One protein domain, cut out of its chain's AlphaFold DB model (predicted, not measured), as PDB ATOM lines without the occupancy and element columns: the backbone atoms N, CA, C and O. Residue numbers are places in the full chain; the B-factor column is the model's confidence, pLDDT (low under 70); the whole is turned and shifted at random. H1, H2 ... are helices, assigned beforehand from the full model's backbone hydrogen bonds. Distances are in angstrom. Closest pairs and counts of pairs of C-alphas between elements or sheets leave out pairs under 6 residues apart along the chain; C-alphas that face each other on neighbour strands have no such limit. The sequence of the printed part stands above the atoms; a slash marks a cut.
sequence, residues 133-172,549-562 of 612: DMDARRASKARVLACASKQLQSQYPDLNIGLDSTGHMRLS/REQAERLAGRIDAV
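This is residues 133 to 172 and 549 to 562 of the 612 residues of an uncharacterized protein of Tilletiopsis washingtonensis (UniProt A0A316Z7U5). One long helix, H1, makes the length of the model; a shorter helix, H2, crosses it slantwise on one side, packing on residues 144 to 152. On the side of H1 away from H2, a strand-free, helix-free tail, residues 156 to 172, folds back beside the long helix to about Gly 167 and then turns round again toward its cut end at Ser 172. The printed part has 54 residues with two named helices, H1 then H2 along the chain, and no named strand; its class is all helix. The whole is compact, with a radius of gyration of the C-alphas of 11.3 A, and the C-alphas span 35 by 25 by 16 A.

H1, residues 133 to 155, touches H2, residues 549 to 562, with residues 144 to 152 of H1 alone. There are 16 pairs of C-alphas within 8 A, and the closest C-alphas of the two helices, those of Ala 148 and Ala 552, are 4.5 A apart. Their lines stand at a steep tilt of 55 degrees, and they run the same way. Their centres are 11.1 A apart. In H2 every O i to N i+4 pair is within hydrogen-bond range; in H1 18 of 19 are.

H1, 23 residues, is 33.1 A long from C-alpha 133 at (26.657, 143.190, -33.585) to C-alpha 155 at (40.272, 154.498, -5.607). H2, 14 residues, measures 19.9 A from its first to its last C-alpha and ends with C-alpha 562 at (32.132, 143.707, -2.693).

The two C-alphas farthest apart, those of Asp 133 and Asp 158, are 36.1 A apart. Residues 173 to 548 are not printed, and C-alphas 172 and 549 are 25.0 A apart across the cut; the link from H1 to H2 runs across it. The mean pLDDT of the printed part is 77.7, and residues 159 to 172 are under 70.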
ATOM      1  N   ASP A 133      27.239 142.731 -34.852       71.88
ATOM      2  CA  ASP A 133      26.657 143.190 -33.585       71.88
ATOM      3  C   ASP A 133      27.360 142.558 -32.384       71.88
ATOM      4  O   ASP A 133      27.571 143.210 -31.361       71.88
ATOM      5  N   MET A 134      27.779 141.297 -32.506       73.50
ATOM      6  CA  MET A 134      28.489 140.586 -31.440       73.50
ATOM      7  C   MET A 134      29.874 141.184 -31.187       73.50
ATOM      8  O   MET A 134      30.269 141.347 -30.030       73.50
ATOM      9  N   ASP A 135      30.597 141.578 -32.237       75.31
ATOM     10  CA  ASP A 135      31.901 142.231 -32.087       75.31
ATOM     11  C   ASP A 135      31.774 143.706 -31.656       75.31
ATOM     12  O   ASP A 135      32.580 144.175 -30.847       75.31
ATOM     13  N   ALA A 136      30.705 144.409 -32.051       76.44
ATOM     14  CA  ALA A 136      30.368 145.729 -31.505       76.44
ATOM     15  C   ALA A 136      30.035 145.672 -29.997       76.44
ATOM     16  O   ALA A 136      30.586 146.454 -29.213       76.44
ATOM     17  N   ARG A 137      29.208 144.703 -29.570       79.44
ATOM     18  CA  ARG A 137      28.890 144.425 -28.153       79.44
ATOM     19  C   ARG A 137      30.149 144.076 -27.353       79.44
ATOM     20  O   ARG A 137      30.356 144.625 -26.272       79.44
ATOM     21  N   ARG A 138      31.042 143.233 -27.893       81.12
ATOM     22  CA  ARG A 138      32.347 142.908 -27.276       81.12
ATOM     23  C   ARG A 138      33.232 144.139 -27.105       81.12
ATOM     24  O   ARG A 138      33.761 144.352 -26.015       81.12
ATOM     25  N   ALA A 139      33.358 144.971 -28.139       81.06
ATOM     26  CA  ALA A 139      34.137 146.207 -28.070       81.06
ATOM     27  C   ALA A 139      33.557 147.200 -27.044       81.06
ATOM     28  O   ALA A 139      34.318 147.895 -26.371       81.06
ATOM     29  N   SER A 140      32.229 147.240 -26.885       84.56
ATOM     30  CA  SER A 140      31.564 148.019 -25.833       84.56
ATOM     31  C   SER A 140      31.858 147.467 -24.432       84.56
ATOM     32  O   SER A 140      32.386 148.200 -23.595       84.56
ATOM     33  N   LYS A 141      31.664 146.158 -24.195       86.56
ATOM     34  CA  LYS A 141      31.997 145.503 -22.910       86.56
ATOM     35  C   LYS A 141      33.469 145.713 -22.527       86.56
ATOM     36  O   LYS A 141      33.759 146.004 -21.370       86.56
ATOM     37  N   ALA A 142      34.393 145.655 -23.492       84.94
ATOM     38  CA  ALA A 142      35.811 145.950 -23.270       84.94
ATOM     39  C   ALA A 142      36.066 147.416 -22.859       84.94
ATOM     40  O   ALA A 142      36.839 147.655 -21.930       84.94
ATOM     41  N   ARG A 143      35.393 148.400 -23.482       89.38
ATOM     42  CA  ARG A 143      35.477 149.818 -23.070       89.38
ATOM     43  C   ARG A 143      34.918 150.044 -21.665       89.38
ATOM     44  O   ARG A 143      35.576 150.708 -20.869       89.38
ATOM     45  N   VAL A 144      33.760 149.463 -21.342       88.94
ATOM     46  CA  VAL A 144      33.146 149.543 -20.002       88.94
ATOM     47  C   VAL A 144      34.090 148.972 -18.939       88.94
ATOM     48  O   VAL A 144      34.378 149.644 -17.950       88.94
ATOM     49  N   LEU A 145      34.655 147.781 -19.174       87.88
ATOM     50  CA  LEU A 145      35.624 147.150 -18.267       87.88
ATOM     51  C   LEU A 145      36.901 147.989 -18.094       87.88
ATOM     52  O   LEU A 145      37.344 148.188 -16.966       87.88
ATOM     53  N   ALA A 146      37.461 148.533 -19.181       88.62
ATOM     54  CA  ALA A 146      38.661 149.377 -19.140       88.62
ATOM     55  C   ALA A 146      38.422 150.783 -18.544       88.62
ATOM     56  O   ALA A 146      39.379 151.480 -18.192       88.62
ATOM     57  N   CYS A 147      37.165 151.226 -18.436       91.00
ATOM     58  CA  CYS A 147      36.777 152.405 -17.662       91.00
ATOM     59  C   CYS A 147      36.603 152.068 -16.177       91.00
ATOM     60  O   CYS A 147      37.155 152.774 -15.333       91.00
ATOM     61  N   ALA A 148      35.910 150.970 -15.860       89.25
ATOM     62  CA  ALA A 148      35.679 150.535 -14.484       89.25
ATOM     63  C   ALA A 148      36.997 150.182 -13.774       89.25
ATOM     64  O   ALA A 148      37.203 150.582 -12.631       89.25
ATOM     65  N   SER A 149      37.932 149.513 -14.462       88.62
ATOM     66  CA  SER A 149      39.256 149.195 -13.909       88.62
ATOM     67  C   SER A 149      40.071 150.447 -13.584       88.62
ATOM     68  O   SER A 149      40.682 150.508 -12.524       88.62
ATOM     69  N   LYS A 150      40.028 151.484 -14.433       89.75
ATOM     70  CA  LYS A 150      40.692 152.775 -14.170       89.75
ATOM     71  C   LYS A 150      40.068 153.529 -12.999       89.75
ATOM     72  O   LYS A 150      40.792 154.156 -12.233       89.75
ATOM     73  N   GLN A 151      38.744 153.467 -12.845       91.19
ATOM     74  CA  GLN A 151      38.065 154.062 -11.692       91.19
ATOM     75  C   GLN A 151      38.435 153.329 -10.397       91.19
ATOM     76  O   GLN A 151      38.845 153.983  -9.440       91.19
ATOM     77  N   LEU A 152      38.418 151.993 -10.395       88.62
ATOM     78  CA  LEU A 152      38.885 151.184  -9.265       88.62
ATOM     79  C   LEU A 152      40.360 151.455  -8.937       88.62
ATOM     80  O   LEU A 152      40.671 151.719  -7.785       88.62
ATOM     81  N   GLN A 153      41.245 151.506  -9.936       89.94
ATOM     82  CA  GLN A 153      42.664 151.839  -9.755       89.94
ATOM     83  C   GLN A 153      42.873 153.266  -9.208       89.94
ATOM     84  O   GLN A 153      43.845 153.518  -8.506       89.94
ATOM     85  N   SER A 154      41.964 154.210  -9.485       90.12
ATOM     86  CA  SER A 154      42.018 155.559  -8.893       90.12
ATOM     87  C   SER A 154      41.534 155.624  -7.436       90.12
ATOM     88  O   SER A 154      41.897 156.551  -6.717       90.12
ATOM     89  N   GLN A 155      40.734 154.646  -6.996       88.06
ATOM     90  CA  GLN A 155      40.272 154.498  -5.607       88.06
ATOM     91  C   GLN A 155      41.215 153.610  -4.778       88.06
ATOM     92  O   GLN A 155      41.363 153.815  -3.575       88.06
ATOM     93  N   TYR A 156      41.863 152.650  -5.437       88.06
ATOM     94  CA  TYR A 156      42.757 151.643  -4.880       88.06
ATOM     95  C   TYR A 156      44.043 151.583  -5.730       88.06
ATOM     96  O   TYR A 156      44.161 150.703  -6.588       88.06
ATOM     97  N   PRO A 157      45.002 152.511  -5.540       81.50
ATOM     98  CA  PRO A 157      46.203 152.607  -6.382       81.50
ATOM     99  C   PRO A 157      47.066 151.338  -6.362       81.50
ATOM    100  O   PRO A 157      47.719 151.016  -7.356       81.50
ATOM    101  N   ASP A 158      47.016 150.591  -5.259       81.56
ATOM    102  CA  ASP A 158      47.803 149.379  -5.014       81.56
ATOM    103  C   ASP A 158      47.175 148.131  -5.679       81.56
ATOM    104  O   ASP A 158      47.862 147.153  -5.983       81.56
ATOM    105  N   LEU A 159      45.870 148.181  -5.992       69.94
ATOM    106  CA  LEU A 159      45.171 147.179  -6.804       69.94
ATOM    107  C   LEU A 159      45.421 147.468  -8.288       69.94
ATOM    108  O   LEU A 159      44.634 148.109  -8.987       69.94
ATOM    109  N   ASN A 160      46.552 146.966  -8.779       62.50
ATOM    110  CA  ASN A 160      47.071 147.266 -10.110       62.50
ATOM    111  C   ASN A 160      46.361 146.454 -11.223       62.50
ATOM    112  O   ASN A 160      46.982 145.683 -11.959       62.50
ATOM    113  N   ILE A 161      45.033 146.617 -11.338       63.59
ATOM    114  CA  ILE A 161      44.141 145.942 -12.304       63.59
ATOM    115  C   ILE A 161      44.282 146.585 -13.701       63.59
ATOM    116  O   ILE A 161      43.338 147.120 -14.289       63.59
ATOM    117  N   GLY A 162      45.503 146.557 -14.236       50.25
ATOM    118  CA  GLY A 162      45.874 147.151 -15.519       50.25
ATOM    119  C   GLY A 162      45.332 146.386 -16.727       50.25
ATOM    120  O   GLY A 162      46.101 145.766 -17.456       50.25
ATOM    121  N   LEU A 163      44.020 146.436 -16.965       56.66
ATOM    122  CA  LEU A 163      43.422 146.005 -18.233       56.66
ATOM    123  C   LEU A 163      43.748 147.015 -19.343       56.66
ATOM    124  O   LEU A 163      43.500 148.215 -19.195       56.66
ATOM    125  N   ASP A 164      44.285 146.533 -20.464       51.66
ATOM    126  CA  ASP A 164      44.470 147.357 -21.658       51.66
ATOM    127  C   ASP A 164      43.155 147.571 -22.435       51.66
ATOM    128  O   ASP A 164      42.114 146.979 -22.143       51.66
ATOM    129  N   SER A 165      43.181 148.442 -23.448       46.59
ATOM    130  CA  SER A 165      42.001 148.764 -24.272       46.59
ATOM    131  C   SER A 165      41.510 147.613 -25.163       46.59
ATOM    132  O   SER A 165      40.506 147.774 -25.853       46.59
ATOM    133  N   THR A 166      42.209 146.477 -25.167       50.78
ATOM    134  CA  THR A 166      41.822 145.218 -25.822       50.78
ATOM    135  C   THR A 166      41.312 144.166 -24.828       50.78
ATOM    136  O   THR A 166      40.850 143.109 -25.250       50.78
ATOM    137  N   GLY A 167      41.325 144.463 -23.523       46.50
ATOM    138  CA  GLY A 167      40.851 143.571 -22.463       46.50
ATOM    139  C   GLY A 167      41.893 142.566 -21.961       46.50
ATOM    140  O   GLY A 167      41.531 141.645 -21.230       46.50
ATOM    141  N   HIS A 168      43.174 142.719 -22.315       44.28
ATOM    142  CA  HIS A 168      44.242 141.880 -21.769       44.28
ATOM    143  C   HIS A 168      44.798 142.466 -20.461       44.28
ATOM    144  O   HIS A 168      44.971 143.677 -20.317       44.28
ATOM    145  N   MET A 169      45.088 141.592 -19.493       43.84
ATOM    146  CA  MET A 169      45.716 141.954 -18.216       43.84
ATOM    147  C   MET A 169      47.202 142.268 -18.427       43.84
ATOM    148  O   MET A 169      48.003 141.368 -18.688       43.84
ATOM    149  N   ARG A 170      47.594 143.531 -18.254       43.78
ATOM    150  CA  ARG A 170      48.990 143.973 -18.300       43.78
ATOM    151  C   ARG A 170      49.620 143.903 -16.909       43.78
ATOM    152  O   ARG A 170      49.813 144.922 -16.244       43.78
ATOM    153  N   LEU A 171      49.954 142.681 -16.485       43.12
ATOM    154  CA  LEU A 171      50.702 142.426 -15.249       43.12
ATOM    155  C   LEU A 171      52.008 143.235 -15.256       43.12
ATOM    156  O   LEU A 171      52.923 142.965 -16.032       43.12
ATOM    157  N   SER A 172      52.063 144.260 -14.409       41.66
ATOM    158  CA  SER A 172      53.193 145.181 -14.316       41.66
ATOM    159  C   SER A 172      54.115 144.721 -13.192       41.66
ATOM    160  O   SER A 172      53.715 144.708 -12.030       41.66
ATOM    161  N   ARG A 549      30.332 155.043 -19.809       91.56
ATOM    162  CA  ARG A 549      30.887 155.593 -18.559       91.56
ATOM    163  C   ARG A 549      29.960 155.346 -17.378       91.56
ATOM    164  O   ARG A 549      30.422 154.862 -16.355       91.56
ATOM    165  N   GLU A 550      28.662 155.586 -17.539       92.38
ATOM    166  CA  GLU A 550      27.676 155.321 -16.486       92.38
ATOM    167  C   GLU A 550      27.620 153.822 -16.123       92.38
ATOM    168  O   GLU A 550      27.591 153.450 -14.950       92.38
ATOM    169  N   GLN A 551      27.674 152.934 -17.124       90.19
ATOM    170  CA  GLN A 551      27.796 151.489 -16.906       90.19
ATOM    171  C   GLN A 551      29.103 151.124 -16.184       90.19
ATOM    172  O   GLN A 551      29.087 150.272 -15.294       90.19
ATOM    173  N   ALA A 552      30.219 151.779 -16.520       91.31
ATOM    174  CA  ALA A 552      31.499 151.574 -15.848       91.31
ATOM    175  C   ALA A 552      31.482 152.051 -14.386       91.31
ATOM    176  O   ALA A 552      31.993 151.344 -13.524       91.31
ATOM    177  N   GLU A 553      30.835 153.181 -14.094       92.81
ATOM    178  CA  GLU A 553      30.667 153.726 -12.739       92.81
ATOM    179  C   GLU A 553      29.795 152.812 -11.871       92.81
ATOM    180  O   GLU A 553      30.169 152.472 -10.746       92.81
ATOM    181  N   ARG A 554      28.674 152.325 -12.422       92.31
ATOM    182  CA  ARG A 554      27.825 151.313 -11.771       92.31
ATOM    183  C   ARG A 554      28.597 150.012 -11.510       92.31
ATOM    184  O   ARG A 554      28.441 149.421 -10.443       92.31
ATOM    185  N   LEU A 555      29.441 149.565 -12.444       89.06
ATOM    186  CA  LEU A 555      30.260 148.357 -12.281       89.06
ATOM    187  C   LEU A 555      31.374 148.545 -11.237       89.06
ATOM    188  O   LEU A 555      31.536 147.696 -10.360       89.06
ATOM    189  N   ALA A 556      32.095 149.667 -11.283       91.69
ATOM    190  CA  ALA A 556      33.127 150.017 -10.310       91.69
ATOM    191  C   ALA A 556      32.542 150.118  -8.892       91.69
ATOM    192  O   ALA A 556      33.073 149.497  -7.979       91.69
ATOM    193  N   GLY A 557      31.400 150.797  -8.719       92.44
ATOM    194  CA  GLY A 557      30.710 150.901  -7.427       92.44
ATOM    195  C   GLY A 557      30.237 149.554  -6.860       92.44
ATOM    196  O   GLY A 557      30.271 149.348  -5.648       92.44
ATOM    197  N   ARG A 558      29.849 148.597  -7.716       89.81
ATOM    198  CA  ARG A 558      29.523 147.225  -7.278       89.81
ATOM    199  C   ARG A 558      30.765 146.457  -6.820       89.81
ATOM    200  O   ARG A 558      30.712 145.797  -5.786       89.81
ATOM    201  N   ILE A 559      31.875 146.562  -7.550       89.69
ATOM    202  CA  ILE A 559      33.140 145.905  -7.182       89.69
ATOM    203  C   ILE A 559      33.709 146.517  -5.889       89.69
ATOM    204  O   ILE A 559      34.100 145.778  -4.991       89.69
ATOM    205  N   ASP A 560      33.665 147.843  -5.747       92.00
ATOM    206  CA  ASP A 560      33.995 148.580  -4.520       92.00
ATOM    207  C   ASP A 560      33.167 148.095  -3.312       92.00
ATOM    208  O   ASP A 560      33.726 147.764  -2.265       92.00
ATOM    209  N   ALA A 561      31.847 147.942  -3.469       89.44
ATOM    210  CA  ALA A 561      30.984 147.405  -2.414       89.44
ATOM    211  C   ALA A 561      31.359 145.964  -2.004       89.44
ATOM    212  O   ALA A 561      31.413 145.660  -0.807       89.44
ATOM    213  N   VAL A 562      31.676 145.086  -2.965       86.69
ATOM    214  CA  VAL A 562      32.132 143.707  -2.693       86.69
ATOM    215  C   VAL A 562      33.499 143.695  -1.999       86.69
ATOM    216  O   VAL A 562      33.678 142.967  -1.020       86.69
TER     217      VAL A 562